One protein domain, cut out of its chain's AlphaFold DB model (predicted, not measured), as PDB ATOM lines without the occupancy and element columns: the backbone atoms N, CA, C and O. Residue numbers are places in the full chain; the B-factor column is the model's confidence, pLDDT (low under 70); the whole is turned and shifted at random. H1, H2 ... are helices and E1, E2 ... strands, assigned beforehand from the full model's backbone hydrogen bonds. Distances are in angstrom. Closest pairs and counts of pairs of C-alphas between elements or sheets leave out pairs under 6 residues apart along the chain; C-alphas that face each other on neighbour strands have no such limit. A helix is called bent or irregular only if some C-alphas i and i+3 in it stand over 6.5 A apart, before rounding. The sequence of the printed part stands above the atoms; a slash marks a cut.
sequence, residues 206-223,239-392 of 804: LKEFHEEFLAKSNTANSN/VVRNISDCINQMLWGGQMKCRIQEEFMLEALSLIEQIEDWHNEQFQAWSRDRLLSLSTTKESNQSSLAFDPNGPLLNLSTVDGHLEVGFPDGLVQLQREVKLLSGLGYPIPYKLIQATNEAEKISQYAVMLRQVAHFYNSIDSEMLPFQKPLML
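AT A GLANCE: This is residues 206 to 223 and 239 to 392 of the 804 residues of the protein "DHC_N1 domain-containing protein" of Schistosoma curassoni (UniProt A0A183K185). This is a long, loose run of helices. At one end H1, H2 and H3 form a loose up-and-down bundle; in the middle H5a crosses H4; H5b runs on towards the other end, with the small strand hairpin E1 E2 packed on it and little H6 at the tip. The printed part has 172 residues, with six named helices and two named strands in the order H1 H2 H3 E1 E2 H4 H5 H6; the sheet, E1 - E2, is antiparallel and the class is mostly helix. The whole is a loose rod, with a radius of gyration of the C-alphas of 21.6 A and spans of 75 by 36 by 27 A.

HOW THE PARTS SIT: Start with H1, residues 206 to 219, H2, residues 245 to 263, and H3, residues 269 to 295, a bundle that is up and down, each helix running against the one before. H1 is close to H2 but not clearly touching, Leu 206 and Ile 260 being their closest C-alphas at 8.0 A. H2 and H3 touch as a helical hairpin, at a shallow tilt of 18 degrees; look for their closest C-alphas, Met 250 and His 279, 5.9 A apart. Next, E1, residues 314 to 316, and E2, residues 323 to 325, form an antiparallel hairpin, with N 315 and O 324 at 2.8 A, within hydrogen-bond range. Then come H4, residues 329 to 343, and H5, residues 350 to 382, assigned as one helix by its hydrogen bonds but bent, C-alphas 361 and 364 being 7.2 A apart. Its arms H5a, residues 350 to 361, and H5b, residues 364 to 382, stand at a steep tilt of 62 degrees; H5b is irregular, C-alphas 377 and 380 being 7.0 A apart. H4 touches H5a at a steep tilt of 62 degrees, closest at C-alphas Gln 335 and Thr 356, 5.2 A. H3 and H5a only just touch, with 3 pairs of C-alphas within 8 A, the closest Leu 291 and Leu 352 at 7.1 A. The closest C-alphas of E2 and H5b are Leu 323 and Ala 373, 5.2 A apart. H6, residues 388 to 392, is only just apart from H5b, at 8.3 A. Each O i to N i+4 pair is within hydrogen-bond range in H1, H2, H3 and H6, against 10 of 11 in H4, 7 of 8 in H5a and 13 of 15 in H5b.

IN THESE COORDINATES: Find C-alpha 206 at (-3.140, -34.117, 32.257), where H1 begins its 20.1 A. H2 measures 26.9 A, H3 38.9 A, H4 22.4 A, H5a 17.3 A and H5b 26.2 A. H6 ends at C-alpha 392, (-51.448, 14.017, 31.018).

THE WHOLE: The C-alphas of Leu 266 and Pro 389, the two farthest apart, are 76.3 A apart. Residues 224 to 238 are not printed, and C-alphas 223 and 239 are 18.4 A apart across the cut. The link from H3 to E1 is long. Mean pLDDT of the printed part is 75.3; 43 residues are under 70, among them 295 to 321.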
ATOM      1  N   LEU A 206      -3.038 -34.377  30.813       81.69
ATOM      2  CA  LEU A 206      -3.140 -34.117  32.257       81.69
ATOM      3  C   LEU A 206      -2.474 -32.811  32.669       81.69
ATOM      4  O   LEU A 206      -3.055 -32.057  33.449       81.69
ATOM      5  N   LYS A 207      -1.277 -32.525  32.147       83.25
ATOM      6  CA  LYS A 207      -0.587 -31.255  32.412       83.25
ATOM      7  C   LYS A 207      -1.394 -30.073  31.890       83.25
ATOM      8  O   LYS A 207      -1.586 -29.112  32.624       83.25
ATOM      9  N   GLU A 208      -1.951 -30.176  30.684       81.81
ATOM     10  CA  GLU A 208      -2.843 -29.154  30.130       81.81
ATOM     11  C   GLU A 208      -4.099 -28.951  30.993       81.81
ATOM     12  O   GLU A 208      -4.517 -27.816  31.210       81.81
ATOM     13  N   PHE A 209      -4.717 -30.027  31.499       80.19
ATOM     14  CA  PHE A 209      -5.857 -29.924  32.416       80.19
ATOM     15  C   PHE A 209      -5.466 -29.263  33.742       80.19
ATOM     16  O   PHE A 209      -6.220 -28.438  34.258       80.19
ATOM     17  N   HIS A 210      -4.289 -29.582  34.282       82.94
ATOM     18  CA  HIS A 210      -3.776 -28.958  35.498       82.94
ATOM     19  C   HIS A 210      -3.479 -27.463  35.295       82.94
ATOM     20  O   HIS A 210      -3.891 -26.638  36.108       82.94
ATOM     21  N   GLU A 211      -2.848 -27.083  34.182       83.88
ATOM     22  CA  GLU A 211      -2.594 -25.682  33.824       83.88
ATOM     23  C   GLU A 211      -3.893 -24.902  33.579       83.88
ATOM     24  O   GLU A 211      -4.035 -23.776  34.064       83.88
ATOM     25  N   GLU A 212      -4.873 -25.495  32.884       82.50
ATOM     26  CA  GLU A 212      -6.195 -24.883  32.699       82.50
ATOM     27  C   GLU A 212      -6.891 -24.665  34.051       82.50
ATOM     28  O   GLU A 212      -7.503 -23.614  34.268       82.50
ATOM     29  N   PHE A 213      -6.762 -25.625  34.974       82.44
ATOM     30  CA  PHE A 213      -7.282 -25.506  36.331       82.44
ATOM     31  C   PHE A 213      -6.622 -24.379  37.118       82.44
ATOM     32  O   PHE A 213      -7.339 -23.526  37.637       82.44
ATOM     33  N   LEU A 214      -5.293 -24.296  37.128       82.25
ATOM     34  CA  LEU A 214      -4.570 -23.221  37.811       82.25
ATOM     35  C   LEU A 214      -4.866 -21.836  37.214       82.25
ATOM     36  O   LEU A 214      -5.001 -20.856  37.946       82.25
ATOM     37  N   ALA A 215      -5.000 -21.724  35.891       79.94
ATOM     38  CA  ALA A 215      -5.307 -20.451  35.240       79.94
ATOM     39  C   ALA A 215      -6.704 -19.925  35.624       79.94
ATOM     40  O   ALA A 215      -6.886 -18.730  35.872       79.94
ATOM     41  N   LYS A 216      -7.704 -20.812  35.698       73.62
ATOM     42  CA  LYS A 216      -9.085 -20.438  36.035       73.62
ATOM     43  C   LYS A 216      -9.333 -20.290  37.535       73.62
ATOM     44  O   LYS A 216     -10.056 -19.379  37.930       73.62
ATOM     45  N   SER A 217      -8.710 -21.110  38.378       71.69
ATOM     46  CA  SER A 217      -8.836 -20.986  39.836       71.69
ATOM     47  C   SER A 217      -8.213 -19.686  40.358       71.69
ATOM     48  O   SER A 217      -8.783 -19.040  41.233       71.69
ATOM     49  N   ASN A 218      -7.108 -19.227  39.759       67.50
ATOM     50  CA  ASN A 218      -6.474 -17.958  40.125       67.50
ATOM     51  C   ASN A 218      -7.254 -16.727  39.637       67.50
ATOM     52  O   ASN A 218      -7.303 -15.703  40.322       67.50
ATOM     53  N   THR A 219      -7.898 -16.813  38.470       62.06
ATOM     54  CA  THR A 219      -8.736 -15.718  37.948       62.06
ATOM     55  C   THR A 219     -10.064 -15.588  38.694       62.06
ATOM     56  O   THR A 219     -10.574 -14.476  38.791       62.06
ATOM     57  N   ALA A 220     -10.571 -16.661  39.310       54.12
ATOM     58  CA  ALA A 220     -11.735 -16.618  40.201       54.12
ATOM     59  C   ALA A 220     -11.547 -15.699  41.426       54.12
ATOM     60  O   ALA A 220     -12.521 -15.153  41.935       54.12
ATOM     61  N   ASN A 221     -10.301 -15.474  41.855       49.81
ATOM     62  CA  ASN A 221      -9.961 -14.588  42.975       49.81
ATOM     63  C   ASN A 221      -9.706 -13.124  42.556       49.81
ATOM     64  O   ASN A 221      -9.407 -12.290  43.409       49.81
ATOM     65  N   SER A 222      -9.802 -12.796  41.261       43.16
ATOM     66  CA  SER A 222      -9.499 -11.465  40.712       43.16
ATOM     67  C   SER A 222     -10.746 -10.812  40.099       43.16
ATOM     68  O   SER A 222     -11.565 -11.483  39.481       43.16
ATOM     69  N   ASN A 223     -10.890  -9.492  40.274       37.97
ATOM     70  CA  ASN A 223     -12.099  -8.716  39.953       37.97
ATOM     71  C   ASN A 223     -12.744  -9.028  38.575       37.97
ATOM     72  O   ASN A 223     -12.027  -9.078  37.572       37.97
ATOM     73  N   VAL A 239     -22.198 -22.218  30.176       56.25
ATOM     74  CA  VAL A 239     -22.376 -20.983  30.946       56.25
ATOM     75  C   VAL A 239     -23.871 -20.764  31.114       56.25
ATOM     76  O   VAL A 239     -24.585 -20.469  30.149       56.25
ATOM     77  N   VAL A 240     -24.359 -20.918  32.342       57.75
ATOM     78  CA  VAL A 240     -25.760 -20.648  32.644       57.75
ATOM     79  C   VAL A 240     -25.911 -19.143  32.850       57.75
ATOM     80  O   VAL A 240     -25.342 -18.551  33.767       57.75
ATOM     81  N   ARG A 241     -26.673 -18.497  31.960       57.12
ATOM     82  CA  ARG A 241     -26.977 -17.063  32.061       57.12
ATOM     83  C   ARG A 241     -27.866 -16.798  33.283       57.12
ATOM     84  O   ARG A 241     -28.797 -17.561  33.534       57.12
ATOM     85  N   ASN A 242     -27.647 -15.668  33.961       61.88
ATOM     86  CA  ASN A 242     -28.398 -15.209  35.145       61.88
ATOM     87  C   ASN A 242     -28.134 -15.997  36.447       61.88
ATOM     88  O   ASN A 242     -29.058 -16.195  37.241       61.88
ATOM     89  N   ILE A 243     -26.899 -16.455  36.646       69.75
ATOM     90  CA  ILE A 243     -26.385 -17.110  37.859       69.75
ATOM     91  C   ILE A 243     -25.037 -16.451  38.207       69.75
ATOM     92  O   ILE A 243     -24.405 -15.876  37.322       69.75
ATOM     93  N   SER A 244     -24.616 -16.484  39.476       73.12
ATOM     94  CA  SER A 244     -23.321 -15.928  39.890       73.12
ATOM     95  C   SER A 244     -22.140 -16.613  39.195       73.12
ATOM     96  O   SER A 244     -22.169 -17.816  38.914       73.12
ATOM     97  N   ASP A 245     -21.074 -15.850  38.958       72.38
ATOM     98  CA  ASP A 245     -19.849 -16.371  38.343       72.38
ATOM     99  C   ASP A 245     -19.234 -17.508  39.167       72.38
ATOM    100  O   ASP A 245     -18.752 -18.478  38.590       72.38
ATOM    101  N   CYS A 246     -19.362 -17.461  40.497       77.81
ATOM    102  CA  CYS A 246     -18.934 -18.532  41.401       77.81
ATOM    103  C   CYS A 246     -19.599 -19.883  41.068       77.81
ATOM    104  O   CYS A 246     -18.925 -20.903  40.942       77.81
ATOM    105  N   ILE A 247     -20.912 -19.914  40.818       77.31
ATOM    106  CA  ILE A 247     -21.602 -21.169  40.468       77.31
ATOM    107  C   ILE A 247     -21.263 -21.620  39.043       77.31
ATOM    108  O   ILE A 247     -21.133 -22.819  38.794       77.31
ATOM    109  N   ASN A 248     -21.078 -20.691  38.100       77.50
ATOM    110  CA  ASN A 248     -20.599 -21.038  36.758       77.50
ATOM    111  C   ASN A 248     -19.186 -21.650  36.801       77.50
ATOM    112  O   ASN A 248     -18.900 -22.596  36.066       77.50
ATOM    113  N   GLN A 249     -18.327 -21.161  37.694       76.38
ATOM    114  CA  GLN A 249     -17.013 -21.736  37.965       76.38
ATOM    115  C   GLN A 249     -17.133 -23.141  38.578       76.38
ATOM    116  O   GLN A 249     -16.479 -24.062  38.090       76.38
ATOM    117  N   MET A 250     -18.018 -23.355  39.557       78.12
ATOM    118  CA  MET A 250     -18.284 -24.693  40.114       78.12
ATOM    119  C   MET A 250     -18.791 -25.684  39.051       78.12
ATOM    120  O   MET A 250     -18.348 -26.828  38.996       78.12
ATOM    121  N   LEU A 251     -19.693 -25.262  38.158       79.94
ATOM    122  CA  LEU A 251     -20.166 -26.100  37.047       79.94
ATOM    123  C   LEU A 251     -19.030 -26.470  36.086       79.94
ATOM    124  O   LEU A 251     -18.951 -27.613  35.631       79.94
ATOM    125  N   TRP A 252     -18.148 -25.513  35.789       82.81
ATOM    126  CA  TRP A 252     -16.966 -25.753  34.970       82.81
ATOM    127  C   TRP A 252     -16.027 -26.778  35.620       82.81
ATOM    128  O   TRP A 252     -15.627 -27.731  34.951       82.81
ATOM    129  N   GLY A 253     -15.729 -26.642  36.915       79.06
ATOM    130  CA  GLY A 253     -14.899 -27.609  37.637       79.06
ATOM    131  C   GLY A 253     -15.544 -28.999  37.705       79.06
ATOM    132  O   GLY A 253     -14.856 -30.008  37.562       79.06
ATOM    133  N   GLY A 254     -16.876 -29.079  37.813       79.19
ATOM    134  CA  GLY A 254     -17.625 -30.339  37.760       79.19
ATOM    135  C   GLY A 254     -17.473 -31.047  36.417       79.19
ATOM    136  O   GLY A 254     -17.169 -32.237  36.368       79.19
ATOM    137  N   GLN A 255     -17.609 -30.302  35.320       79.94
ATOM    138  CA  GLN A 255     -17.393 -30.825  33.968       79.94
ATOM    139  C   GLN A 255     -15.943 -31.261  33.752       79.94
ATOM    140  O   GLN A 255     -15.698 -32.317  33.173       79.94
ATOM    141  N   MET A 256     -14.990 -30.463  34.231       78.00
ATOM    142  CA  MET A 256     -13.565 -30.771  34.181       78.00
ATOM    143  C   MET A 256     -13.268 -32.093  34.893       78.00
ATOM    144  O   MET A 256     -12.661 -32.986  34.308       78.00
ATOM    145  N   LYS A 257     -13.781 -32.254  36.117       81.19
ATOM    146  CA  LYS A 257     -13.653 -33.478  36.907       81.19
ATOM    147  C   LYS A 257     -14.217 -34.696  36.177       81.19
ATOM    148  O   LYS A 257     -13.525 -35.703  36.094       81.19
ATOM    149  N   CYS A 258     -15.432 -34.611  35.627       79.31
ATOM    150  CA  CYS A 258     -16.025 -35.729  34.885       79.31
ATOM    151  C   CYS A 258     -15.165 -36.135  33.682       79.31
ATOM    152  O   CYS A 258     -14.914 -37.318  33.491       79.31
ATOM    153  N   ARG A 259     -14.650 -35.165  32.917       76.75
ATOM    154  CA  ARG A 259     -13.772 -35.444  31.768       76.75
ATOM    155  C   ARG A 259     -12.459 -36.100  32.184       76.75
ATOM    156  O   ARG A 259     -12.019 -37.039  31.535       76.75
ATOM    157  N   ILE A 260     -11.858 -35.634  33.278       79.06
ATOM    158  CA  ILE A 260     -10.640 -36.235  33.831       79.06
ATOM    159  C   ILE A 260     -10.923 -37.665  34.314       79.06
ATOM    160  O   ILE A 260     -10.126 -38.557  34.058       79.06
ATOM    161  N   GLN A 261     -12.063 -37.917  34.960       79.94
ATOM    162  CA  GLN A 261     -12.445 -39.261  35.412       79.94
ATOM    163  C   GLN A 261     -12.742 -40.232  34.260       79.94
ATOM    164  O   GLN A 261     -12.513 -41.430  34.401       79.94
ATOM    165  N   GLU A 262     -13.251 -39.740  33.128       74.44
ATOM    166  CA  GLU A 262     -13.470 -40.553  31.924       74.44
ATOM    167  C   GLU A 262     -12.157 -40.899  31.206       74.44
ATOM    168  O   GLU A 262     -12.013 -42.008  30.687       74.44
ATOM    169  N   GLU A 263     -11.203 -39.964  31.169       70.06
ATOM    170  CA  GLU A 263      -9.925 -40.131  30.466       70.06
ATOM    171  C   GLU A 263      -8.852 -40.830  31.335       70.06
ATOM    172  O   GLU A 263      -7.983 -41.513  30.788       70.06
ATOM    173  N   PHE A 264      -8.924 -40.739  32.673       72.50
ATOM    174  CA  PHE A 264      -7.885 -41.211  33.601       72.50
ATOM    175  C   PHE A 264      -8.459 -41.992  34.791       72.50
ATOM    176  O   PHE A 264      -9.268 -41.483  35.563       72.50
ATOM    177  N   MET A 265      -7.981 -43.224  34.999       62.47
ATOM    178  CA  MET A 265      -8.502 -44.111  36.054       62.47
ATOM    179  C   MET A 265      -7.815 -43.956  37.423       62.47
ATOM    180  O   MET A 265      -8.472 -44.138  38.445       62.47
ATOM    181  N   LEU A 266      -6.506 -43.672  37.474       62.78
ATOM    182  CA  LEU A 266      -5.731 -43.649  38.735       62.78
ATOM    183  C   LEU A 266      -4.723 -42.494  38.824       62.78
ATOM    184  O   LEU A 266      -4.528 -41.929  39.896       62.78
ATOM    185  N   GLU A 267      -4.099 -42.108  37.712       65.12
ATOM    186  CA  GLU A 267      -3.013 -41.110  37.692       65.12
ATOM    187  C   GLU A 267      -3.490 -39.674  37.971       65.12
ATOM    188  O   GLU A 267      -2.694 -38.821  38.352       65.12
ATOM    189  N   ALA A 268      -4.794 -39.408  37.845       74.19
ATOM    190  CA  ALA A 268      -5.383 -38.084  38.039       74.19
ATOM    191  C   ALA A 268      -6.044 -37.873  39.413       74.19
ATOM    192  O   ALA A 268      -6.694 -36.847  39.620       74.19
ATOM    193  N   LEU A 269      -5.905 -38.819  40.353       78.81
ATOM    194  CA  LEU A 269      -6.569 -38.748  41.662       78.81
ATOM    195  C   LEU A 269      -6.205 -37.477  42.445       78.81
ATOM    196  O   LEU A 269      -7.092 -36.865  43.029       78.81
ATOM    197  N   SER A 270      -4.946 -37.032  42.388       81.25
ATOM    198  CA  SER A 270      -4.499 -35.804  43.066       81.25
ATOM    199  C   SER A 270      -5.111 -34.534  42.468       81.25
ATOM    200  O   SER A 270      -5.454 -33.610  43.199       81.25
ATOM    201  N   LEU A 271      -5.283 -34.479  41.142       81.69
ATOM    202  CA  LEU A 271      -5.954 -33.364  40.470       81.69
ATOM    203  C   LEU A 271      -7.456 -33.369  40.772       81.69
ATOM    204  O   LEU A 271      -8.045 -32.314  40.983       81.69
ATOM    205  N   ILE A 272      -8.075 -34.551  40.812       83.00
ATOM    206  CA  ILE A 272      -9.483 -34.706  41.185       83.00
ATOM    207  C   ILE A 272      -9.711 -34.237  42.627       83.00
ATOM    208  O   ILE A 272     -10.660 -33.493  42.857       83.00
ATOM    209  N   GLU A 273      -8.838 -34.613  43.564       85.50
ATOM    210  CA  GLU A 273      -8.879 -34.162  44.963       85.50
ATOM    211  C   GLU A 273      -8.743 -32.632  45.058       85.50
ATOM    212  O   GLU A 273      -9.589 -31.981  45.661       85.50
ATOM    213  N   GLN A 274      -7.788 -32.028  44.338       84.31
ATOM    214  CA  GLN A 274      -7.646 -30.564  44.273       84.31
ATOM    215  C   GLN A 274      -8.894 -29.857  43.714       84.31
ATOM    216  O   GLN A 274      -9.266 -28.783  44.188       84.31
ATOM    217  N   ILE A 275      -9.551 -30.436  42.703       83.44
ATOM    218  CA  ILE A 275     -10.802 -29.894  42.150       83.44
ATOM    219  C   ILE A 275     -11.950 -30.037  43.162       83.44
ATOM    220  O   ILE A 275     -12.793 -29.144  43.254       83.44
ATOM    221  N   GLU A 276     -12.008 -31.137  43.918       83.62
ATOM    222  CA  GLU A 276     -13.003 -31.345  44.976       83.62
ATOM    223  C   GLU A 276     -12.831 -30.356  46.134       83.62
ATOM    224  O   GLU A 276     -13.817 -29.745  46.554       83.62
ATOM    225  N   ASP A 277     -11.601 -30.137  46.595       85.31
ATOM    226  CA  ASP A 277     -11.286 -29.144  47.624       85.31
ATOM    227  C   ASP A 277     -11.666 -27.738  47.161       85.31
ATOM    228  O   ASP A 277     -12.396 -27.026  47.852       85.31
ATOM    229  N   TRP A 278     -11.284 -27.375  45.934       85.19
ATOM    230  CA  TRP A 278     -11.660 -26.095  45.345       85.19
ATOM    231  C   TRP A 278     -13.184 -25.939  45.202       85.19
ATOM    232  O   TRP A 278     -13.723 -24.881  45.523       85.19
ATOM    233  N   HIS A 279     -13.922 -26.978  44.791       82.94
ATOM    234  CA  HIS A 279     -15.392 -26.937  44.777       82.94
ATOM    235  C   HIS A 279     -15.989 -26.690  46.157       82.94
ATOM    236  O   HIS A 279     -16.955 -25.933  46.277       82.94
ATOM    237  N   ASN A 280     -15.444 -27.345  47.182       84.88
ATOM    238  CA  ASN A 280     -15.901 -27.174  48.551       84.88
ATOM    239  C   ASN A 280     -15.636 -25.742  49.025       84.88
ATOM    240  O   ASN A 280     -16.544 -25.111  49.560       84.88
ATOM    241  N   GLU A 281     -14.453 -25.188  48.762       85.94
ATOM    242  CA  GLU A 281     -14.120 -23.797  49.085       85.94
ATOM    243  C   GLU A 281     -15.040 -22.795  48.379       85.94
ATOM    244  O   GLU A 281     -15.586 -21.904  49.035       85.94
ATOM    245  N   GLN A 282     -15.283 -22.962  47.075       82.19
ATOM    246  CA  GLN A 282     -16.190 -22.098  46.310       82.19
ATOM    247  C   GLN A 282     -17.628 -22.170  46.837       82.19
ATOM    248  O   GLN A 282     -18.274 -21.139  47.027       82.19
ATOM    249  N   PHE A 283     -18.118 -23.370  47.156       85.81
ATOM    250  CA  PHE A 283     -19.439 -23.540  47.761       85.81
ATOM    251  C   PHE A 283     -19.537 -22.845  49.126       85.81
ATOM    252  O   PHE A 283     -20.515 -22.145  49.403       85.81
ATOM    253  N   GLN A 284     -18.519 -23.001  49.978       85.56
ATOM    254  CA  GLN A 284     -18.478 -22.347  51.285       85.56
ATOM    255  C   GLN A 284     -18.421 -20.821  51.143       85.56
ATOM    256  O   GLN A 284     -19.183 -20.124  51.818       85.56
ATOM    257  N   ALA A 285     -17.601 -20.298  50.229       84.94
ATOM    258  CA  ALA A 285     -17.514 -18.872  49.928       84.94
ATOM    259  C   ALA A 285     -18.861 -18.305  49.453       84.94
ATOM    260  O   ALA A 285     -19.346 -17.327  50.028       84.94
ATOM    261  N   TRP A 286     -19.515 -18.966  48.490       87.38
ATOM    262  CA  TRP A 286     -20.857 -18.603  48.026       87.38
ATOM    263  C   TRP A 286     -21.878 -18.614  49.169       87.38
ATOM    264  O   TRP A 286     -22.635 -17.658  49.343       87.38
ATOM    265  N   SER A 287     -21.885 -19.670  49.990       84.88
ATOM    266  CA  SER A 287     -22.842 -19.795  51.093       84.88
ATOM    267  C   SER A 287     -22.675 -18.675  52.124       84.88
ATOM    268  O   SER A 287     -23.667 -18.101  52.577       84.88
ATOM    269  N   ARG A 288     -21.428 -18.305  52.444       84.25
ATOM    270  CA  ARG A 288     -21.104 -17.208  53.358       84.25
ATOM    271  C   ARG A 288     -21.547 -15.866  52.782       84.25
ATOM    272  O   ARG A 288     -22.191 -15.105  53.498       84.25
ATOM    273  N   ASP A 289     -21.256 -15.594  51.515       83.50
ATOM    274  CA  ASP A 289     -21.637 -14.346  50.843       83.50
ATOM    275  C   ASP A 289     -23.164 -14.165  50.767       83.50
ATOM    276  O   ASP A 289     -23.707 -13.118  51.131       83.50
ATOM    277  N   ARG A 290     -23.900 -15.220  50.396       81.75
ATOM    278  CA  ARG A 290     -25.369 -15.176  50.341       81.75
ATOM    279  C   ARG A 290     -26.013 -15.058  51.718       81.75
ATOM    280  O   ARG A 290     -26.994 -14.331  51.862       81.75
ATOM    281  N   LEU A 291     -25.466 -15.718  52.740       82.06
ATOM    282  CA  LEU A 291     -25.936 -15.560  54.121       82.06
ATOM    283  C   LEU A 291     -25.665 -14.150  54.662       82.06
ATOM    284  O   LEU A 291     -26.525 -13.598  55.346       82.06
ATOM    285  N   LEU A 292     -24.517 -13.551  54.327       79.62
ATOM    286  CA  LEU A 292     -24.210 -12.163  54.680       79.62
ATOM    287  C   LEU A 292     -25.169 -11.196  53.981       79.62
ATOM    288  O   LEU A 292     -25.756 -10.348  54.648       79.62
ATOM    289  N   SER A 293     -25.419 -11.397  52.687       75.25
ATOM    290  CA  SER A 293     -26.338 -10.582  51.883       75.25
ATOM    291  C   SER A 293     -27.798 -10.658  52.358       75.25
ATOM    292  O   SER A 293     -28.555  -9.710  52.166       75.25
ATOM    293  N   LEU A 294     -28.216 -11.768  52.980       70.69
ATOM    294  CA  LEU A 294     -29.520 -11.886  53.649       70.69
ATOM    295  C   LEU A 294     -29.574 -11.154  54.998       70.69
ATOM    296  O   LEU A 294     -30.657 -10.793  55.450       70.69
ATOM    297  N   SER A 295     -28.427 -10.979  55.658       65.69
ATOM    298  CA  SER A 295     -28.334 -10.376  56.993       65.69
ATOM    299  C   SER A 295     -28.128  -8.858  56.984       65.69
ATOM    300  O   SER A 295     -28.473  -8.201  57.963       65.69
ATOM    301  N   THR A 296     -27.582  -8.290  55.905       59.09
ATOM    302  CA  THR A 296     -27.324  -6.851  55.792       59.09
ATOM    303  C   THR A 296     -28.597  -6.084  55.425       59.09
ATOM    304  O   THR A 296     -29.243  -6.338  54.408       59.09
ATOM    305  N   THR A 297     -28.969  -5.118  56.265       51.12
ATOM    306  CA  THR A 297     -30.007  -4.124  55.964       51.12
ATOM    307  C   THR A 297     -29.502  -3.127  54.913       51.12
ATOM    308  O   THR A 297     -28.301  -2.888  54.809       51.12
ATOM    309  N   LYS A 298     -30.427  -2.545  54.132       52.38
ATOM    310  CA  LYS A 298     -30.232  -1.671  52.946       52.38
ATOM    311  C   LYS A 298     -29.335  -0.416  53.119       52.38
ATOM    312  O   LYS A 298     -29.305   0.421  52.227       52.38
ATOM    313  N   GLU A 299     -28.639  -0.246  54.241       46.03
ATOM    314  CA  GLU A 299     -27.855   0.954  54.576       46.03
ATOM    315  C   GLU A 299     -26.417   0.947  54.024       46.03
ATOM    316  O   GLU A 299     -25.745   1.976  54.057       46.03
ATOM    317  N   SER A 300     -25.933  -0.172  53.479       39.41
ATOM    318  CA  SER A 300     -24.649  -0.233  52.772       39.41
ATOM    319  C   SER A 300     -24.866  -0.318  51.259       39.41
ATOM    320  O   SER A 300     -25.809  -0.952  50.797       39.41
ATOM    321  N   ASN A 301     -23.968   0.280  50.467       46.09
ATOM    322  CA  ASN A 301     -23.947   0.244  48.990       46.09
ATOM    323  C   ASN A 301     -23.718  -1.173  48.390       46.09
ATOM    324  O   ASN A 301     -23.159  -1.310  47.304       46.09
ATOM    325  N   GLN A 302     -24.093  -2.239  49.103       45.44
ATOM    326  CA  GLN A 302     -24.048  -3.634  48.676       45.44
ATOM    327  C   GLN A 302     -25.463  -4.126  48.342       45.44
ATOM    328  O   GLN A 302     -26.451  -3.697  48.939       45.44
ATOM    329  N   SER A 303     -25.566  -5.050  47.386       50.22
ATOM    330  CA  SER A 303     -26.820  -5.676  46.959       50.22
ATOM    331  C   SER A 303     -27.429  -6.537  48.074       50.22
ATOM    332  O   SER A 303     -27.249  -7.750  48.130       50.22
ATOM    333  N   SER A 304     -28.171  -5.902  48.981       56.19
ATOM    334  CA  SER A 304     -28.892  -6.608  50.042       56.19
ATOM    335  C   SER A 304     -29.982  -7.524  49.458       56.19
ATOM    336  O   SER A 304     -30.799  -7.124  48.627       56.19
ATOM    337  N   LEU A 305     -29.988  -8.781  49.907       59.44
ATOM    338  CA  LEU A 305     -31.038  -9.775  49.647       59.44
ATOM    339  C   LEU A 305     -32.122  -9.745  50.733       59.44
ATOM    340  O   LEU A 305     -33.059 -10.541  50.682       59.44
ATOM    341  N   ALA A 306     -31.990  -8.852  51.720       60.72
ATOM    342  CA  ALA A 306     -32.951  -8.670  52.794       60.72
ATOM    343  C   ALA A 306     -34.323  -8.271  52.225       60.72
ATOM    344  O   ALA A 306     -34.523  -7.167  51.710       60.72
ATOM    345  N   PHE A 307     -35.271  -9.201  52.315       64.38
ATOM    346  CA  PHE A 307     -36.658  -9.014  51.919       64.38
ATOM    347  C   PHE A 307     -37.516  -8.858  53.174       64.38
ATOM    348  O   PHE A 307     -37.512  -9.736  54.032       64.38
ATOM    349  N   ASP A 308     -38.245  -7.744  53.276       64.50
ATOM    350  CA  ASP A 308     -39.260  -7.540  54.311       64.50
ATOM    351  C   ASP A 308     -40.655  -7.788  53.704       64.50
ATOM    352  O   ASP A 308     -41.122  -6.973  52.897       64.50
ATOM    353  N   PRO A 309     -41.351  -8.876  54.085       62.59
ATOM    354  CA  PRO A 309     -42.704  -9.176  53.613       62.59
ATOM    355  C   PRO A 309     -43.747  -8.103  53.976       62.59
ATOM    356  O   PRO A 309     -44.808  -8.035  53.353       62.59
ATOM    357  N   ASN A 310     -43.453  -7.246  54.961       58.53
ATOM    358  CA  ASN A 310     -44.318  -6.144  55.395       58.53
ATOM    359  C   ASN A 310     -43.925  -4.786  54.784       58.53
ATOM    360  O   ASN A 310     -44.530  -3.758  55.108       58.53
ATOM    361  N   GLY A 311     -42.923  -4.769  53.904       63.72
ATOM    362  CA  GLY A 311     -42.489  -3.574  53.198       63.72
ATOM    363  C   GLY A 311     -43.484  -3.106  52.121       63.72
ATOM    364  O   GLY A 311     -44.320  -3.887  51.659       63.72
ATOM    365  N   PRO A 312     -43.394  -1.832  51.693       65.50
ATOM    366  CA  PRO A 312     -44.156  -1.313  50.556       65.50
ATOM    367  C   PRO A 312     -43.798  -2.039  49.247       65.50
ATOM    368  O   PRO A 312     -42.648  -2.429  49.026       65.50
ATOM    369  N   LEU A 313     -44.788  -2.206  48.361       67.94
ATOM    370  CA  LEU A 313     -44.614  -2.870  47.060       67.94
ATOM    371  C   LEU A 313     -43.751  -2.045  46.095       67.94
ATOM    372  O   LEU A 313     -42.912  -2.599  45.382       67.94
ATOM    373  N   LEU A 314     -43.973  -0.729  46.072       69.19
ATOM    374  CA  LEU A 314     -43.342   0.227  45.168       69.19
ATOM    375  C   LEU A 314     -42.815   1.412  45.979       69.19
ATOM    376  O   LEU A 314     -43.572   2.038  46.714       69.19
ATOM    377  N   ASN A 315     -41.549   1.761  45.802       68.62
ATOM    378  CA  ASN A 315     -40.940   2.953  46.374       68.62
ATOM    379  C   ASN A 315     -40.607   3.929  45.252       68.62
ATOM    380  O   ASN A 315     -40.044   3.546  44.232       68.62
ATOM    381  N   LEU A 316     -40.957   5.197  45.439       68.94
ATOM    382  CA  LEU A 316     -40.465   6.269  44.580       68.94
ATOM    383  C   LEU A 316     -39.137   6.738  45.171       68.94
ATOM    384  O   LEU A 316     -39.115   7.226  46.304       68.94
ATOM    385  N   SER A 317     -38.042   6.555  44.433       65.94
ATOM    386  CA  SER A 317     -36.729   7.051  44.839       65.94
ATOM    387  C   SER A 317     -36.794   8.568  45.014       65.94
ATOM    388  O   SER A 317     -37.215   9.296  44.113       65.94
ATOM    389  N   THR A 318     -36.383   9.056  46.183       56.47
ATOM    390  CA  THR A 318     -36.378  10.489  46.511       56.47
ATOM    391  C   THR A 318     -35.290  11.266  45.769       56.47
ATOM    392  O   THR A 318     -35.304  12.493  45.810       56.47
ATOM    393  N   VAL A 319     -34.347  10.566  45.129       53.72
ATOM    394  CA  VAL A 319     -33.198  11.160  44.431       53.72
ATOM    395  C   VAL A 319     -33.493  11.326  42.939       53.72
ATOM    396  O   VAL A 319     -33.343  12.428  42.419       53.72
ATOM    397  N   ASP A 320     -34.009  10.278  42.286       58.88
ATOM    398  CA  ASP A 320     -34.169  10.248  40.820       58.88
ATOM    399  C   ASP A 320     -35.636  10.206  40.351       58.88
ATOM    400  O   ASP A 320     -35.921  10.248  39.156       58.88
ATOM    401  N   GLY A 321     -36.600  10.086  41.273       62.91
ATOM    402  CA  GLY A 321     -38.020   9.931  40.936       62.91
ATOM    403  C   GLY A 321     -38.375   8.583  40.291       62.91
ATOM    404  O   GLY A 321     -39.519   8.390  39.875       62.91
ATOM    405  N   HIS A 322     -37.423   7.647  40.215       70.44
ATOM    406  CA  HIS A 322     -37.624   6.308  39.667       70.44
ATOM    407  C   HIS A 322     -38.500   5.433  40.564       70.44
ATOM    408  O   HIS A 322     -38.420   5.484  41.793       70.44
ATOM    409  N   LEU A 323     -39.330   4.605  39.929       74.19
ATOM    410  CA  LEU A 323     -40.118   3.587  40.615       74.19
ATOM    411  C   LEU A 323     -39.238   2.355  40.856       74.19
ATOM    412  O   LEU A 323     -38.792   1.712  39.904       74.19
ATOM    413  N   GLU A 324     -39.015   2.013  42.118       73.69
ATOM    414  CA  GLU A 324     -38.305   0.814  42.553       73.69
ATOM    415  C   GLU A 324     -39.285  -0.175  43.179       73.69
ATOM    416  O   GLU A 324     -40.146   0.187  43.982       73.69
ATOM    417  N   VAL A 325     -39.163  -1.451  42.827       77.75
ATOM    418  CA  VAL A 325     -39.967  -2.507  43.450       77.75
ATOM    419  C   VAL A 325     -39.292  -2.910  44.757       77.75
ATOM    420  O   VAL A 325     -38.089  -3.154  44.782       77.75
ATOM    421  N   GLY A 326     -40.055  -3.052  45.844       67.50
ATOM    422  CA  GLY A 326     -39.532  -3.460  47.158       67.50
ATOM    423  C   GLY A 326     -38.907  -4.868  47.210       67.50
ATOM    424  O   GLY A 326     -38.417  -5.273  48.262       67.50
ATOM    425  N   PHE A 327     -38.905  -5.597  46.089       72.81
ATOM    426  CA  PHE A 327     -38.371  -6.945  45.935       72.81
ATOM    427  C   PHE A 327     -36.942  -6.907  45.354       72.81
ATOM    428  O   PHE A 327     -36.771  -6.436  44.228       72.81
ATOM    429  N   PRO A 328     -35.922  -7.419  46.068       72.75
ATOM    430  CA  PRO A 328     -34.539  -7.376  45.604       72.75
ATOM    431  C   PRO A 328     -34.299  -8.308  44.406       72.75
ATOM    432  O   PRO A 328     -34.650  -9.491  44.428       72.75
ATOM    433  N   ASP A 329     -33.637  -7.793  43.367       68.56
ATOM    434  CA  ASP A 329     -33.373  -8.527  42.119       68.56
ATOM    435  C   ASP A 329     -32.554  -9.807  42.332       68.56
ATOM    436  O   ASP A 329     -32.803 -10.834  41.688       68.56
ATOM    437  N   GLY A 330     -31.630  -9.777  43.294       71.81
ATOM    438  CA  GLY A 330     -30.780 -10.914  43.631       71.81
ATOM    439  C   GLY A 330     -31.537 -12.114  44.211       71.81
ATOM    440  O   GLY A 330     -30.993 -13.214  44.224       71.81
ATOM    441  N   LEU A 331     -32.792 -11.963  44.649       77.00
ATOM    442  CA  LEU A 331     -33.550 -13.050  45.280       77.00
ATOM    443  C   LEU A 331     -34.118 -14.044  44.251       77.00
ATOM    444  O   LEU A 331     -34.150 -15.246  44.508       77.00
ATOM    445  N   VAL A 332     -34.472 -13.578  43.042       79.31
ATOM    446  CA  VAL A 332     -34.806 -14.480  41.917       79.31
ATOM    447  C   VAL A 332     -33.564 -15.237  41.450       79.31
ATOM    448  O   VAL A 332     -33.639 -16.422  41.123       79.31
ATOM    449  N   GLN A 333     -32.413 -14.559  41.423       80.38
ATOM    450  CA  GLN A 333     -31.135 -15.199  41.126       80.38
ATOM    451  C   GLN A 333     -30.824 -16.270  42.182       80.38
ATOM    452  O   GLN A 333     -30.601 -17.420  41.815       80.38
ATOM    453  N   LEU A 334     -30.933 -15.941  43.473       82.81
ATOM    454  CA  LEU A 334     -30.732 -16.878  44.580       82.81
ATOM    455  C   LEU A 334     -31.640 -18.113  44.473       82.81
ATOM    456  O   LEU A 334     -31.184 -19.231  44.691       82.81
ATOM    457  N   GLN A 335     -32.907 -17.943  44.083       82.81
ATOM    458  CA  GLN A 335     -33.829 -19.064  43.888       82.81
ATOM    459  C   GLN A 335     -33.334 -20.046  42.809       82.81
ATOM    460  O   GLN A 335     -33.415 -21.262  42.990       82.81
ATOM    461  N   ARG A 336     -32.808 -19.538  41.686       82.12
ATOM    462  CA  ARG A 336     -32.227 -20.376  40.621       82.12
ATOM    463  C   ARG A 336     -30.961 -21.082  41.098       82.12
ATOM    464  O   ARG A 336     -30.796 -22.268  40.828       82.12
ATOM    465  N   GLU A 337     -30.113 -20.364  41.829       83.75
ATOM    466  CA  GLU A 337     -28.875 -20.881  42.424       83.75
ATOM    467  C   GLU A 337     -29.158 -22.034  43.400       83.75
ATOM    468  O   GLU A 337     -28.570 -23.106  43.271       83.75
ATOM    469  N   VAL A 338     -30.123 -21.867  44.311       85.69
ATOM    470  CA  VAL A 338     -30.519 -22.894  45.289       85.69
ATOM    471  C   VAL A 338     -31.111 -24.130  44.607       85.69
ATOM    472  O   VAL A 338     -30.735 -25.251  44.949       85.69
ATOM    473  N   LYS A 339     -31.989 -23.958  43.607       84.81
ATOM    474  CA  LYS A 339     -32.551 -25.093  42.849       84.81
ATOM    475  C   LYS A 339     -31.462 -25.872  42.102       84.81
ATOM    476  O   LYS A 339     -31.476 -27.100  42.128       84.81
ATOM    477  N   LEU A 340     -30.508 -25.174  41.482       84.62
ATOM    478  CA  LEU A 340     -29.382 -25.793  40.780       84.62
ATOM    479  C   LEU A 340     -28.476 -26.571  41.747       84.62
ATOM    480  O   LEU A 340     -28.229 -27.754  41.531       84.62
ATOM    481  N   LEU A 341     -28.021 -25.934  42.829       84.94
ATOM    482  CA  LEU A 341     -27.127 -26.556  43.812       84.94
ATOM    483  C   LEU A 341     -27.789 -27.743  44.525       84.94
ATOM    484  O   LEU A 341     -27.131 -28.752  44.769       84.94
ATOM    485  N   SER A 342     -29.098 -27.671  44.784       85.44
ATOM    486  CA  SER A 342     -29.855 -28.794  45.344       85.44
ATOM    487  C   SER A 342     -29.941 -29.957  44.359       85.44
ATOM    488  O   SER A 342     -29.831 -31.106  44.779       85.44
ATOM    489  N   GLY A 343     -30.119 -29.683  43.062       84.00
ATOM    490  CA  GLY A 343     -30.108 -30.709  42.015       84.00
ATOM    491  C   GLY A 343     -28.742 -31.377  41.840       84.00
ATOM    492  O   GLY A 343     -28.676 -32.551  41.492       84.00
ATOM    493  N   LEU A 344     -27.660 -30.651  42.136       81.88
ATOM    494  CA  LEU A 344     -26.287 -31.164  42.159       81.88
ATOM    495  C   LEU A 344     -25.932 -31.908  43.463       81.88
ATOM    496  O   LEU A 344     -24.848 -32.474  43.558       81.88
ATOM    497  N   GLY A 345     -26.831 -31.930  44.456       81.44
ATOM    498  CA  GLY A 345     -26.648 -32.659  45.716       81.44
ATOM    499  C   GLY A 345     -25.884 -31.910  46.814       81.44
ATOM    500  O   GLY A 345     -25.490 -32.535  47.797       81.44
ATOM    501  N   TYR A 346     -25.677 -30.592  46.694       84.06
ATOM    502  CA  TYR A 346     -24.992 -29.808  47.730       84.06
ATOM    503  C   TYR A 346     -25.868 -29.592  48.985       84.06
ATOM    504  O   TYR A 346     -27.074 -29.351  48.863       84.06
ATOM    505  N   PRO A 347     -25.284 -29.605  50.204       83.56
ATOM    506  CA  PRO A 347     -26.011 -29.368  51.451       83.56
ATOM    507  C   PRO A 347     -26.235 -27.866  51.693       83.56
ATOM    508  O   PRO A 347     -25.427 -27.182  52.321       83.56
ATOM    509  N   ILE A 348     -27.346 -27.333  51.183       86.56
ATOM    510  CA  ILE A 348     -27.657 -25.897  51.266       86.56
ATOM    511  C   ILE A 348     -28.149 -25.513  52.679       86.56
ATOM    512  O   ILE A 348     -29.045 -26.171  53.213       86.56
ATOM    513  N   PRO A 349     -27.643 -24.412  53.276       87.75
ATOM    514  CA  PRO A 349     -28.148 -23.883  54.543       87.75
ATOM    515  C   PRO A 349     -29.663 -23.625  54.546       87.75
ATOM    516  O   PRO A 349     -30.189 -22.918  53.686       87.75
ATOM    517  N   TYR A 350     -30.361 -24.108  55.581       81.62
ATOM    518  CA  TYR A 350     -31.825 -24.005  55.702       81.62
ATOM    519  C   TYR A 350     -32.361 -22.566  55.590       81.62
ATOM    520  O   TYR A 350     -33.403 -22.342  54.983       81.62
ATOM    521  N   LYS A 351     -31.622 -21.574  56.107       82.19
ATOM    522  CA  LYS A 351     -31.996 -20.151  56.021       82.19
ATOM    523  C   LYS A 351     -32.138 -19.659  54.574       82.19
ATOM    524  O   LYS A 351     -33.050 -18.892  54.284       82.19
ATOM    525  N   LEU A 352     -31.268 -20.118  53.667       82.31
ATOM    526  CA  LEU A 352     -31.336 -19.770  52.243       82.31
ATOM    527  C   LEU A 352     -32.553 -20.427  51.591       82.31
ATOM    528  O   LEU A 352     -33.284 -19.770  50.858       82.31
ATOM    529  N   ILE A 353     -32.812 -21.696  51.921       83.12
ATOM    530  CA  ILE A 353     -33.976 -22.438  51.423       83.12
ATOM    531  C   ILE A 353     -35.276 -21.745  51.855       83.12
ATOM    532  O   ILE A 353     -36.146 -21.494  51.021       83.12
ATOM    533  N   GLN A 354     -35.395 -21.377  53.133       82.56
ATOM    534  CA  GLN A 354     -36.566 -20.674  53.656       82.56
ATOM    535  C   GLN A 354     -36.792 -19.336  52.938       82.56
ATOM    536  O   GLN A 354     -37.885 -19.110  52.419       82.56
ATOM    537  N   ALA A 355     -35.751 -18.504  52.823       78.50
ATOM    538  CA  ALA A 355     -35.829 -17.226  52.116       78.50
ATOM    539  C   ALA A 355     -36.253 -17.404  50.647       78.50
ATOM    540  O   ALA A 355     -37.098 -16.663  50.149       78.50
ATOM    541  N   THR A 356     -35.731 -18.421  49.949       81.44
ATOM    542  CA  THR A 356     -36.125 -18.700  48.558       81.44
ATOM    543  C   THR A 356     -37.554 -19.218  48.418       81.44
ATOM    544  O   THR A 356     -38.215 -18.880  47.440       81.44
ATOM    545  N   ASN A 357     -38.063 -19.985  49.384       82.19
ATOM    546  CA  ASN A 357     -39.435 -20.495  49.363       82.19
ATOM    547  C   ASN A 357     -40.465 -19.388  49.626       82.19
ATOM    548  O   ASN A 357     -41.536 -19.371  49.017       82.19
ATOM    549  N   GLU A 358     -40.149 -18.456  50.524       76.81
ATOM    550  CA  GLU A 358     -40.959 -17.256  50.761       76.81
ATOM    551  C   GLU A 358     -40.933 -16.340  49.528       76.81
ATOM    552  O   GLU A 358     -41.983 -15.891  49.064       76.81
ATOM    553  N   ALA A 359     -39.756 -16.164  48.917       76.50
ATOM    554  CA  ALA A 359     -39.590 -15.418  47.675       76.50
ATOM    555  C   ALA A 359     -40.337 -16.038  46.490       76.50
ATOM    556  O   ALA A 359     -40.910 -15.308  45.686       76.50
ATOM    557  N   GLU A 360     -40.356 -17.368  46.364       80.31
ATOM    558  CA  GLU A 360     -40.978 -18.077  45.241       80.31
ATOM    559  C   GLU A 360     -42.456 -17.708  45.096       80.31
ATOM    560  O   GLU A 360     -42.896 -17.380  43.992       80.31
ATOM    561  N   LYS A 361     -43.183 -17.640  46.219       79.44
ATOM    562  CA  LYS A 361     -44.611 -17.284  46.263       79.44
ATOM    563  C   LYS A 361     -44.894 -15.876  45.734       79.44
ATOM    564  O   LYS A 361     -45.967 -15.622  45.197       79.44
ATOM    565  N   ILE A 362     -43.937 -14.964  45.890       77.62
ATOM    566  CA  ILE A 362     -44.093 -13.531  45.614       77.62
ATOM    567  C   ILE A 362     -43.383 -13.118  44.308       77.62
ATOM    568  O   ILE A 362     -43.737 -12.117  43.680       77.62
ATOM    569  N   SER A 363     -42.422 -13.919  43.845       75.94
ATOM    570  CA  SER A 363     -41.544 -13.630  42.706       75.94
ATOM    571  C   SER A 363     -42.304 -13.309  41.415       75.94
ATOM    572  O   SER A 363     -41.921 -12.394  40.685       75.94
ATOM    573  N   GLN A 364     -43.416 -14.005  41.152       81.12
ATOM    574  CA  GLN A 364     -44.250 -13.776  39.971       81.12
ATOM    575  C   GLN A 364     -44.876 -12.372  39.986       81.12
ATOM    576  O   GLN A 364     -44.851 -11.669  38.974       81.12
ATOM    577  N   TYR A 365     -45.380 -11.934  41.142       81.19
ATOM    578  CA  TYR A 365     -45.934 -10.594  41.333       81.19
ATOM    579  C   TYR A 365     -44.848  -9.514  41.252       81.19
ATOM    580  O   TYR A 365     -45.048  -8.484  40.608       81.19
ATOM    581  N   ALA A 366     -43.658  -9.780  41.797       79.50
ATOM    582  CA  ALA A 366     -42.512  -8.877  41.703       79.50
ATOM    583  C   ALA A 366     -42.011  -8.682  40.260       79.50
ATOM    584  O   ALA A 366     -41.648  -7.573  39.873       79.50
ATOM    585  N   VAL A 367     -42.009  -9.728  39.424       80.94
ATOM    586  CA  VAL A 367     -41.700  -9.597  37.985       80.94
ATOM    587  C   VAL A 367     -42.714  -8.684  37.291       80.94
ATOM    588  O   VAL A 367     -42.313  -7.803  36.532       80.94
ATOM    589  N   MET A 368     -44.011  -8.853  37.567       81.12
ATOM    590  CA  MET A 368     -45.057  -8.013  36.977       81.12
ATOM    591  C   MET A 368     -44.935  -6.545  37.404       81.12
ATOM    592  O   MET A 368     -45.018  -5.654  36.561       81.12
ATOM    593  N   LEU A 369     -44.670  -6.279  38.685       81.75
ATOM    594  CA  LEU A 369     -44.437  -4.920  39.182       81.75
ATOM    595  C   LEU A 369     -43.173  -4.294  38.587       81.75
ATOM    596  O   LEU A 369     -43.183  -3.109  38.272       81.75
ATOM    597  N   ARG A 370     -42.114  -5.079  38.347       82.25
ATOM    598  CA  ARG A 370     -40.902  -4.588  37.669       82.25
ATOM    599  C   ARG A 370     -41.176  -4.153  36.235       82.25
ATOM    600  O   ARG A 370     -40.630  -3.146  35.802       82.25
ATOM    601  N   GLN A 371     -42.036  -4.863  35.508       83.00
ATOM    602  CA  GLN A 371     -42.441  -4.436  34.164       83.00
ATOM    603  C   GLN A 371     -43.169  -3.085  34.199       83.00
ATOM    604  O   GLN A 371     -42.893  -2.220  33.371       83.00
ATOM    605  N   VAL A 372     -44.049  -2.879  35.185       83.44
ATOM    606  CA  VAL A 372     -44.743  -1.598  35.403       83.44
ATOM    607  C   VAL A 372     -43.762  -0.493  35.822       83.44
ATOM    608  O   VAL A 372     -43.860   0.630  35.337       83.44
ATOM    609  N   ALA A 373     -42.777  -0.814  36.664       81.50
ATOM    610  CA  ALA A 373     -41.732   0.114  37.091       81.50
ATOM    611  C   ALA A 373     -40.833   0.557  35.932       81.50
ATOM    612  O   ALA A 373     -40.642   1.750  35.709       81.50
ATOM    613  N   HIS A 374     -40.348  -0.399  35.137       83.88
ATOM    614  CA  HIS A 374     -39.586  -0.119  33.925       83.88
ATOM    615  C   HIS A 374     -40.392   0.749  32.956       83.88
ATOM    616  O   HIS A 374     -39.855   1.687  32.369       83.88
ATOM    617  N   PHE A 375     -41.685   0.452  32.794       83.69
ATOM    618  CA  PHE A 375     -42.577   1.274  31.991       83.69
ATOM    619  C   PHE A 375     -42.640   2.712  32.509       83.69
ATOM    620  O   PHE A 375     -42.379   3.619  31.731       83.69
ATOM    621  N   TYR A 376     -42.899   2.937  33.800       80.62
ATOM    622  CA  TYR A 376     -42.931   4.287  34.374       80.62
ATOM    623  C   TYR A 376     -41.612   5.045  34.169       80.62
ATOM    624  O   TYR A 376     -41.623   6.205  33.770       80.62
ATOM    625  N   ASN A 377     -40.476   4.369  34.347       83.62
ATOM    626  CA  ASN A 377     -39.154   4.974  34.169       83.62
ATOM    627  C   ASN A 377     -38.828   5.278  32.691       83.62
ATOM    628  O   ASN A 377     -38.009   6.150  32.413       83.62
ATOM    629  N   SER A 378     -39.466   4.582  31.743       83.81
ATOM    630  CA  SER A 378     -39.208   4.719  30.298       83.81
ATOM    631  C   SER A 378     -40.276   5.525  29.551       83.81
ATOM    632  O   SER A 378     -40.038   5.996  28.443       83.81
ATOM    633  N   ILE A 379     -41.472   5.693  30.116       80.81
ATOM    634  CA  ILE A 379     -42.600   6.291  29.396       80.81
ATOM    635  C   ILE A 379     -42.330   7.756  29.036       80.81
ATOM    636  O   ILE A 379     -42.710   8.192  27.953       80.81
ATOM    637  N   ASP A 380     -41.637   8.505  29.899       77.19
ATOM    638  CA  ASP A 380     -41.361   9.925  29.662       77.19
ATOM    639  C   ASP A 380     -40.403  10.156  28.481       77.19
ATOM    640  O   ASP A 380     -40.561  11.136  27.746       77.19
ATOM    641  N   SER A 381     -39.463   9.227  28.254       80.44
ATOM    642  CA  SER A 381     -38.556   9.254  27.099       80.44
ATOM    643  C   SER A 381     -39.230   8.747  25.822       80.44
ATOM    644  O   SER A 381     -38.933   9.226  24.727       80.44
ATOM    645  N   GLU A 382     -40.192   7.828  25.937       81.38
ATOM    646  CA  GLU A 382     -41.009   7.401  24.804       81.38
ATOM    647  C   GLU A 382     -42.081   8.438  24.410       81.38
ATOM    648  O   GLU A 382     -42.534   8.469  23.267       81.38
ATOM    649  N   MET A 383     -42.548   9.323  25.279       84.44
ATOM    650  CA  MET A 383     -43.562  10.297  24.859       84.44
ATOM    651  C   MET A 383     -42.977  11.406  23.976       84.44
ATOM    652  O   MET A 383     -41.971  12.032  24.305       84.44
ATOM    653  N   LEU A 384     -43.661  11.721  22.867       83.44
ATOM    654  CA  LEU A 384     -43.316  12.900  22.067       83.44
ATOM    655  C   LEU A 384     -43.586  14.175  22.893       83.44
ATOM    656  O   LEU A 384     -44.709  14.330  23.381       83.44
ATOM    657  N   PRO A 385     -42.629  15.118  23.019       84.56
ATOM    658  CA  PRO A 385     -42.755  16.277  23.912       84.56
ATOM    659  C   PRO A 385     -44.037  17.100  23.717       84.56
ATOM    660  O   PRO A 385     -44.688  17.481  24.685       84.56
ATOM    661  N   PHE A 386     -44.448  17.319  22.466       83.00
ATOM    662  CA  PHE A 386     -45.653  18.082  22.113       83.00
ATOM    663  C   PHE A 386     -46.965  17.288  22.257       83.00
ATOM    664  O   PHE A 386     -48.038  17.881  22.173       83.00
ATOM    665  N   GLN A 387     -46.901  15.970  22.475       85.62
ATOM    666  CA  GLN A 387     -48.063  15.118  22.770       85.62
ATOM    667  C   GLN A 387     -48.217  14.823  24.267       85.62
ATOM    668  O   GLN A 387     -49.291  14.382  24.673       85.62
ATOM    669  N   LYS A 388     -47.202  15.112  25.102       84.06
ATOM    670  CA  LYS A 388     -47.258  14.923  26.565       84.06
ATOM    671  C   LYS A 388     -48.530  15.509  27.208       84.06
ATOM    672  O   LYS A 388     -49.150  14.802  28.001       84.06
ATOM    673  N   PRO A 389     -49.005  16.721  26.843       84.69
ATOM    674  CA  PRO A 389     -50.240  17.266  27.412       84.69
ATOM    675  C   PRO A 389     -51.491  16.422  27.123       84.69
ATOM    676  O   PRO A 389     -52.401  16.376  27.944       84.69
ATOM    677  N   LEU A 390     -51.551  15.725  25.981       83.94
ATOM    678  CA  LEU A 390     -52.702  14.891  25.615       83.94
ATOM    679  C   LEU A 390     -52.838  13.687  26.548       83.94
ATOM    680  O   LEU A 390     -53.939  13.369  26.979       83.94
ATOM    681  N   MET A 391     -51.710  13.083  26.915       85.94
ATOM    682  CA  MET A 391     -51.661  11.914  27.791       85.94
ATOM    683  C   MET A 391     -51.636  12.264  29.286       85.94
ATOM    684  O   MET A 391     -51.642  11.365  30.126       85.94
ATOM    685  N   LEU A 392     -51.606  13.553  29.639       83.88
ATOM    686  CA  LEU A 392     -51.448  14.017  31.018       83.88
ATOM    687  C   LEU A 392     -52.535  13.470  31.950       83.88
ATOM    688  O   LEU A 392     -52.237  13.054  33.064       83.88
TER     689      LEU A 392